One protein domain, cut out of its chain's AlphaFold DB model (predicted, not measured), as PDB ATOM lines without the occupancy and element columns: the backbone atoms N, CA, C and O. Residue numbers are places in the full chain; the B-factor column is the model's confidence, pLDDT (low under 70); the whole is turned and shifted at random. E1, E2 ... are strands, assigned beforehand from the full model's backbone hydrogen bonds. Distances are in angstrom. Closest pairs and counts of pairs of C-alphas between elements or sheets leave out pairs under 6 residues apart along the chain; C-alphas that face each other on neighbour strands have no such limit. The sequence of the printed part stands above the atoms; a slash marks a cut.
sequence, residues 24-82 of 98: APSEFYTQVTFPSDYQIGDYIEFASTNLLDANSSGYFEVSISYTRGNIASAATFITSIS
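Overview. This is residues 24 to 82 of the 98 residues of an uncharacterized protein of Elizabethkingia anophelis (UniProt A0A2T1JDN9). Little regular structure is present: one long two-stranded hairpin, E1 and E2, with a long unnamed stretch, residues 24 to 57, that runs along the hairpin's length, folds back in a loop, and returns to enter E1. Residues 36 to 42 of that loop stick out. The printed part has 59 residues, with no named helix and two named strands, E1 then E2, in one antiparallel sheet; the class is all strand, with 22 residues in named elements. The whole is loose, with a radius of gyration of the C-alphas of 14.2 A, a rod spanning 42 by 20 by 19 A.

Arrangement. E1, residues 58 to 68, and E2, residues 71 to 81, form a hairpin of antiparallel neighbours at 164 degrees, with a tight link of 2 residues. The C-alphas of Ser 63 and Thr 76 face each other at 4.2 A. N 62 and O 77, 2.8 A apart, are within hydrogen-bond range.

Along the chain. E1 begins at C-alpha 58 (23.746, -35.816, 21.140); E2 ends at C-alpha 81 (23.576, -37.719, 26.373). Each is 31.4 A long from first to last C-alpha.

Size, cuts and confidence. The farthest C-alphas, of Asn 55 and Asn 70, are 42.8 A apart. The printed part has no cut. The pLDDT is under 70 at residues 24, 49 to 56 and 82.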
ATOM      1  N   ALA A  24      10.197 -34.472  17.341       65.56
ATOM      2  CA  ALA A  24      10.321 -33.759  18.604       65.56
ATOM      3  C   ALA A  24      10.665 -32.294  18.297       65.56
ATOM      4  O   ALA A  24      11.414 -32.048  17.343       65.56
ATOM      5  N   PRO A  25      10.134 -31.328  19.065       70.50
ATOM      6  CA  PRO A  25      10.570 -29.944  18.946       70.50
ATOM      7  C   PRO A  25      12.068 -29.853  19.270       70.50
ATOM      8  O   PRO A  25      12.562 -30.550  20.154       70.50
ATOM      9  N   SER A  26      12.790 -29.002  18.541       77.69
ATOM     10  CA  SER A  26      14.224 -28.763  18.762       77.69
ATOM     11  C   SER A  26      14.509 -27.979  20.043       77.69
ATOM     12  O   SER A  26      15.648 -27.945  20.495       77.69
ATOM     13  N   GLU A  27      13.483 -27.351  20.618       83.75
ATOM     14  CA  GLU A  27      13.577 -26.476  21.780       83.75
ATOM     15  C   GLU A  27      12.528 -26.873  22.823       83.75
ATOM     16  O   GLU A  27      11.395 -27.235  22.491       83.75
ATOM     17  N   PHE A  28      12.906 -26.788  24.097       82.81
ATOM     18  CA  PHE A  28      12.025 -27.018  25.234       82.81
ATOM     19  C   PHE A  28      12.178 -25.867  26.226       82.81
ATOM     20  O   PHE A  28      13.291 -25.533  26.629       82.81
ATOM     21  N   TYR A  29      11.051 -25.289  26.639       87.56
ATOM     22  CA  TYR A  29      10.999 -24.186  27.590       87.56
ATOM     23  C   TYR A  29      10.055 -24.533  28.731       87.56
ATOM     24  O   TYR A  29       8.938 -25.000  28.510       87.56
ATOM     25  N   THR A  30      10.497 -24.266  29.954       87.06
ATOM     26  CA  THR A  30       9.675 -24.423  31.150       87.06
ATOM     27  C   THR A  30      10.078 -23.409  32.213       87.06
ATOM     28  O   THR A  30      11.154 -22.814  32.146       87.06
ATOM     29  N   GLN A  31       9.221 -23.244  33.214       86.94
ATOM     30  CA  GLN A  31       9.525 -22.503  34.428       86.94
ATOM     31  C   GLN A  31       9.223 -23.365  35.645       86.94
ATOM     32  O   GLN A  31       8.261 -24.130  35.670       86.94
ATOM     33  N   VAL A  32      10.028 -23.187  36.682       82.62
ATOM     34  CA  VAL A  32       9.861 -23.855  37.968       82.62
ATOM     35  C   VAL A  32      10.025 -22.820  39.068       82.62
ATOM     36  O   VAL A  32      10.852 -21.913  38.974       82.62
ATOM     37  N   THR A  33       9.201 -22.928  40.102       85.06
ATOM     38  CA  THR A  33       9.295 -22.081  41.289       85.06
ATOM     39  C   THR A  33       9.936 -22.899  42.392       85.06
ATOM     40  O   THR A  33       9.452 -23.981  42.717       85.06
ATOM     41  N   PHE A  34      11.028 -22.385  42.959       81.38
ATOM     42  CA  PHE A  34      11.666 -23.026  44.101       81.38
ATOM     43  C   PHE A  34      10.694 -23.056  45.288       81.38
ATOM     44  O   PHE A  34      10.072 -22.026  45.580       81.38
ATOM     45  N   PRO A  35      10.546 -24.201  45.971       82.75
ATOM     46  CA  PRO A  35       9.741 -24.269  47.180       82.75
ATOM     47  C   PRO A  35      10.386 -23.432  48.296       82.75
ATOM     48  O   PRO A  35      11.589 -23.158  48.285       82.75
ATOM     49  N   SER A  36       9.576 -22.975  49.252       83.12
ATOM     50  CA  SER A  36      10.011 -22.029  50.293       83.12
ATOM     51  C   SER A  36      11.070 -22.588  51.245       83.12
ATOM     52  O   SER A  36      11.752 -21.821  51.918       83.12
ATOM     53  N   ASP A  37      11.183 -23.909  51.323       87.06
ATOM     54  CA  ASP A  37      12.100 -24.668  52.167       87.06
ATOM     55  C   ASP A  37      13.317 -25.212  51.406       87.06
ATOM     56  O   ASP A  37      14.081 -25.978  51.982       87.06
ATOM     57  N   TYR A  38      13.532 -24.795  50.151       84.31
ATOM     58  CA  TYR A  38      14.672 -25.225  49.341       84.31
ATOM     59  C   TYR A  38      16.011 -24.844  49.992       84.31
ATOM     60  O   TYR A  38      16.308 -23.662  50.214       84.31
ATOM     61  N   GLN A  39      16.837 -25.848  50.275       85.00
ATOM     62  CA  GLN A  39      18.117 -25.719  50.962       85.00
ATOM     63  C   GLN A  39      19.301 -25.900  50.012       85.00
ATOM     64  O   GLN A  39      19.199 -26.400  48.892       85.00
ATOM     65  N   ILE A  40      20.477 -25.472  50.471       81.62
ATOM     66  CA  ILE A  40      21.731 -25.734  49.761       81.62
ATOM     67  C   ILE A  40      21.943 -27.252  49.706       81.62
ATOM     68  O   ILE A  40      22.011 -27.895  50.749       81.62
ATOM     69  N   GLY A  41      22.084 -27.798  48.497       82.81
ATOM     70  CA  GLY A  41      22.239 -29.237  48.255       82.81
ATOM     71  C   GLY A  41      20.989 -29.907  47.683       82.81
ATOM     72  O   GLY A  41      21.105 -30.989  47.109       82.81
ATOM     73  N   ASP A  42      19.828 -29.255  47.758       83.50
ATOM     74  CA  ASP A  42      18.623 -29.735  47.088       83.50
ATOM     75  C   ASP A  42      18.765 -29.599  45.567       83.50
ATOM     76  O   ASP A  42      19.477 -28.730  45.057       83.50
ATOM     77  N   TYR A  43      18.050 -30.432  44.816       83.38
ATOM     78  CA  TYR A  43      17.985 -30.356  43.359       83.38
ATOM     79  C   TYR A  43      16.550 -30.110  42.904       83.38
ATOM     80  O   TYR A  43      15.593 -30.530  43.554       83.38
ATOM     81  N   ILE A  44      16.402 -29.438  41.764       78.12
ATOM     82  CA  ILE A  44      15.124 -29.336  41.060       78.12
ATOM     83  C   ILE A  44      15.285 -30.004  39.702       78.12
ATOM     84  O   ILE A  44      16.274 -29.780  39.001       78.12
ATOM     85  N   GLU A  45      14.310 -30.814  39.319       79.31
ATOM     86  CA  GLU A  45      14.239 -31.369  37.974       79.31
ATOM     87  C   GLU A  45      13.368 -30.455  37.111       79.31
ATOM     88  O   GLU A  45      12.196 -30.230  37.410       79.31
ATOM     89  N   PHE A  46      13.950 -29.890  36.056       75.88
ATOM     90  CA  PHE A  46      13.252 -28.996  35.125       75.88
ATOM     91  C   PHE A  46      13.002 -29.643  33.758       75.88
ATOM     92  O   PHE A  46      12.128 -29.201  33.024       75.88
ATOM     93  N   ALA A  47      13.722 -30.705  33.406       73.69
ATOM     94  CA  ALA A  47      13.474 -31.454  32.183       73.69
ATOM     95  C   ALA A  47      13.794 -32.929  32.406       73.69
ATOM     96  O   ALA A  47      14.884 -33.270  32.862       73.69
ATOM     97  N   SER A  48      12.850 -33.786  32.029       70.69
ATOM     98  CA  SER A  48      13.042 -35.227  31.942       70.69
ATOM     99  C   SER A  48      12.830 -35.651  30.494       70.69
ATOM    100  O   SER A  48      11.969 -35.116  29.791       70.69
ATOM    101  N   THR A  49      13.645 -36.587  30.015       65.50
ATOM    102  CA  THR A  49      13.499 -37.133  28.668       65.50
ATOM    103  C   THR A  49      13.402 -38.646  28.743       65.50
ATOM    104  O   THR A  49      14.263 -39.318  29.310       65.50
ATOM    105  N   ASN A  50      12.334 -39.193  28.168       63.56
ATOM    106  CA  ASN A  50      12.246 -40.616  27.885       63.56
ATOM    107  C   ASN A  50      12.772 -40.819  26.470       63.56
ATOM    108  O   ASN A  50      12.074 -40.537  25.496       63.56
ATOM    109  N   LEU A  51      14.013 -41.286  26.353       59.03
ATOM    110  CA  LEU A  51      14.588 -41.596  25.051       59.03
ATOM    111  C   LEU A  51      13.847 -42.792  24.453       59.03
ATOM    112  O   LEU A  51      13.936 -43.916  24.944       59.03
ATOM    113  N   LEU A  52      13.073 -42.518  23.403       56.25
ATOM    114  CA  LEU A  52      12.253 -43.514  22.709       56.25
ATOM    115  C   LEU A  52      13.089 -44.427  21.798       56.25
ATOM    116  O   LEU A  52      12.614 -45.490  21.404       56.25
ATOM    117  N   ASP A  53      14.341 -44.047  21.524       57.31
ATOM    118  CA  ASP A  53      15.308 -44.833  20.762       57.31
ATOM    119  C   ASP A  53      16.643 -44.931  21.523       57.31
ATOM    120  O   ASP A  53      17.193 -43.923  21.975       57.31
ATOM    121  N   ALA A  54      17.185 -46.149  21.632       55.41
ATOM    122  CA  ALA A  54      18.508 -46.416  22.203       55.41
ATOM    123  C   ALA A  54      19.641 -45.763  21.388       55.41
ATOM    124  O   ALA A  54      20.756 -45.593  21.889       55.41
ATOM    125  N   ASN A  55      19.343 -45.360  20.147       57.12
ATOM    126  CA  ASN A  55      20.250 -44.614  19.291       57.12
ATOM    127  C   ASN A  55      20.226 -43.092  19.480       57.12
ATOM    128  O   ASN A  55      20.998 -42.396  18.820       57.12
ATOM    129  N   SER A  56      19.388 -42.563  20.372       63.44
ATOM    130  CA  SER A  56      19.373 -41.130  20.649       63.44
ATOM    131  C   SER A  56      20.581 -40.748  21.514       63.44
ATOM    132  O   SER A  56      20.644 -41.061  22.703       63.44
ATOM    133  N   SER A  57      21.564 -40.109  20.884       70.00
ATOM    134  CA  SER A  57      22.705 -39.455  21.521       70.00
ATOM    135  C   SER A  57      22.891 -38.069  20.912       70.00
ATOM    136  O   SER A  57      22.418 -37.792  19.806       70.00
ATOM    137  N   GLY A  58      23.540 -37.167  21.639       75.88
ATOM    138  CA  GLY A  58      23.746 -35.816  21.140       75.88
ATOM    139  C   GLY A  58      24.205 -34.838  22.200       75.88
ATOM    140  O   GLY A  58      24.313 -35.178  23.380       75.88
ATOM    141  N   TYR A  59      24.471 -33.621  21.739       81.69
ATOM    142  CA  TYR A  59      24.732 -32.465  22.582       81.69
ATOM    143  C   TYR A  59      23.487 -31.592  22.640       81.69
ATOM    144  O   TYR A  59      22.812 -31.400  21.629       81.69
ATOM    145  N   PHE A  60      23.213 -31.053  23.819       80.12
ATOM    146  CA  PHE A  60      22.082 -30.177  24.077       80.12
ATOM    147  C   PHE A  60      22.587 -28.942  24.808       80.12
ATOM    148  O   PHE A  60      23.424 -29.042  25.708       80.12
ATOM    149  N   GLU A  61      22.071 -27.784  24.425       86.06
ATOM    150  CA  GLU A  61      22.284 -26.558  25.176       86.06
ATOM    151  C   GLU A  61      21.173 -26.414  26.218       86.06
ATOM    152  O   GLU A  61      19.988 -26.542  25.910       86.06
ATOM    153  N   VAL A  62      21.562 -26.165  27.464       85.75
ATOM    154  CA  VAL A  62      20.651 -25.931  28.581       85.75
ATOM    155  C   VAL A  62      20.941 -24.548  29.132       85.75
ATOM    156  O   VAL A  62      21.980 -24.323  29.748       85.75
ATOM    157  N   SER A  63      20.005 -23.629  28.923       89.44
ATOM    158  CA  SER A  63      20.076 -22.261  29.431       89.44
ATOM    159  C   SER A  63      19.064 -22.073  30.560       89.44
ATOM    160  O   SER A  63      17.876 -22.332  30.387       89.44
ATOM    161  N   ILE A  64      19.530 -21.621  31.725       87.06
ATOM    162  CA  ILE A  64      18.719 -21.389  32.925       87.06
ATOM    163  C   ILE A  64      18.811 -19.913  33.282       87.06
ATOM    164  O   ILE A  64      19.904 -19.366  33.386       87.06
ATOM    165  N   SER A  65      17.664 -19.275  33.507       90.69
ATOM    166  CA  SER A  65      17.567 -17.915  34.044       90.69
ATOM    167  C   SER A  65      16.704 -17.942  35.297       90.69
ATOM    168  O   SER A  65      15.613 -18.507  35.279       90.69
ATOM    169  N   TYR A  66      17.187 -17.359  36.389       85.44
ATOM    170  CA  TYR A  66      16.481 -17.364  37.667       85.44
ATOM    171  C   TYR A  66      16.713 -16.075  38.454       85.44
ATOM    172  O   TYR A  66      17.670 -15.331  38.233       85.44
ATOM    173  N   THR A  67      15.824 -15.823  39.411       86.12
ATOM    174  CA  THR A  67      15.975 -14.749  40.393       86.12
ATOM    175  C   THR A  67      16.068 -15.336  41.792       86.12
ATOM    176  O   THR A  67      15.201 -16.114  42.187       86.12
ATOM    177  N   ARG A  68      17.070 -14.925  42.571       79.06
ATOM    178  CA  ARG A  68      17.191 -15.280  43.990       79.06
ATOM    179  C   ARG A  68      17.336 -14.011  44.818       79.06
ATOM    180  O   ARG A  68      18.310 -13.289  44.655       79.06
ATOM    181  N   GLY A  69      16.366 -13.728  45.689       75.75
ATOM    182  CA  GLY A  69      16.415 -12.557  46.577       75.75
ATOM    183  C   GLY A  69      16.628 -11.235  45.828       75.75
ATOM    184  O   GLY A  69      17.510 -10.468  46.192       75.75
ATOM    185  N   ASN A  70      15.850 -10.997  44.765       83.06
ATOM    186  CA  ASN A  70      15.951  -9.841  43.856       83.06
ATOM    187  C   ASN A  70      17.229  -9.754  43.001       83.06
ATOM    188  O   ASN A  70      17.425  -8.765  42.302       83.06
ATOM    189  N   ILE A  71      18.078 -10.783  43.005       85.38
ATOM    190  CA  ILE A  71      19.253 -10.861  42.134       85.38
ATOM    191  C   ILE A  71      18.908 -11.739  40.935       85.38
ATOM    192  O   ILE A  71      18.537 -12.900  41.114       85.38
ATOM    193  N   ALA A  72      19.031 -11.197  39.723       90.25
ATOM    194  CA  ALA A  72      18.923 -11.966  38.488       90.25
ATOM    195  C   ALA A  72      20.244 -12.691  38.191       90.25
ATOM    196  O   ALA A  72      21.323 -12.115  38.325       90.25
ATOM    197  N   SER A  73      20.154 -13.950  37.778       88.50
ATOM    198  CA  SER A  73      21.292 -14.769  37.373       88.50
ATOM    199  C   SER A  73      20.894 -15.672  36.210       88.50
ATOM    200  O   SER A  73      19.732 -16.060  36.078       88.50
ATOM    201  N   ALA A  74      21.861 -16.000  35.359       90.06
ATOM    202  CA  ALA A  74      21.677 -16.935  34.266       90.06
ATOM    203  C   ALA A  74      22.949 -17.758  34.045       90.06
ATOM    204  O   ALA A  74      24.055 -17.295  34.331       90.06
ATOM    205  N   ALA A  75      22.778 -18.973  33.534       87.38
ATOM    206  CA  ALA A  75      23.869 -19.851  33.143       87.38
ATOM    207  C   ALA A  75      23.459 -20.699  31.937       87.38
ATOM    208  O   ALA A  75      22.312 -21.141  31.849       87.38
ATOM    209  N   THR A  76      24.412 -20.947  31.042       91.12
ATOM    210  CA  THR A  76      24.243 -21.810  29.870       91.12
ATOM    211  C   THR A  76      25.259 -22.937  29.934       91.12
ATOM    212  O   THR A  76      26.445 -22.705  30.170       91.12
ATOM    213  N   PHE A  77      24.787 -24.159  29.718       84.81
ATOM    214  CA  PHE A  77      25.576 -25.378  29.761       84.81
ATOM    215  C   PHE A  77      25.427 -26.134  28.448       84.81
ATOM    216  O   PHE A  77      24.328 -26.245  27.914       84.81
ATOM    217  N   ILE A  78      26.520 -26.718  27.969       86.50
ATOM    218  CA  ILE A  78      26.472 -27.734  26.920       86.50
ATOM    219  C   ILE A  78      26.552 -29.084  27.622       86.50
ATOM    220  O   ILE A  78      27.552 -29.394  28.268       86.50
ATOM    221  N   THR A  79      25.489 -29.872  27.516       81.88
ATOM    222  CA  THR A  79      25.419 -31.229  28.063       81.88
ATOM    223  C   THR A  79      25.401 -32.250  26.936       81.88
ATOM    224  O   THR A  79      25.051 -31.928  25.800       81.88
ATOM    225  N   SER A  80      25.783 -33.486  27.233       78.25
ATOM    226  CA  SER A  80      25.695 -34.590  26.288       78.25
ATOM    227  C   SER A  80      24.919 -35.748  26.888       78.25
ATOM    228  O   SER A  80      25.000 -36.031  28.083       78.25
ATOM    229  N   ILE A  81      24.168 -36.432  26.034       73.88
ATOM    230  CA  ILE A  81      23.576 -37.719  26.373       73.88
ATOM    231  C   ILE A  81      24.281 -38.770  25.528       73.88
ATOM    232  O   ILE A  81      24.256 -38.722  24.294       73.88
ATOM    233  N   SER A  82      24.955 -39.701  26.201       68.00
ATOM    234  CA  SER A  82      25.500 -40.898  25.571       68.00
ATOM    235  C   SER A  82      24.381 -41.915  25.344       68.00
ATOM    236  O   SER A  82      23.357 -41.897  26.028       68.00
TER     237      SER A  82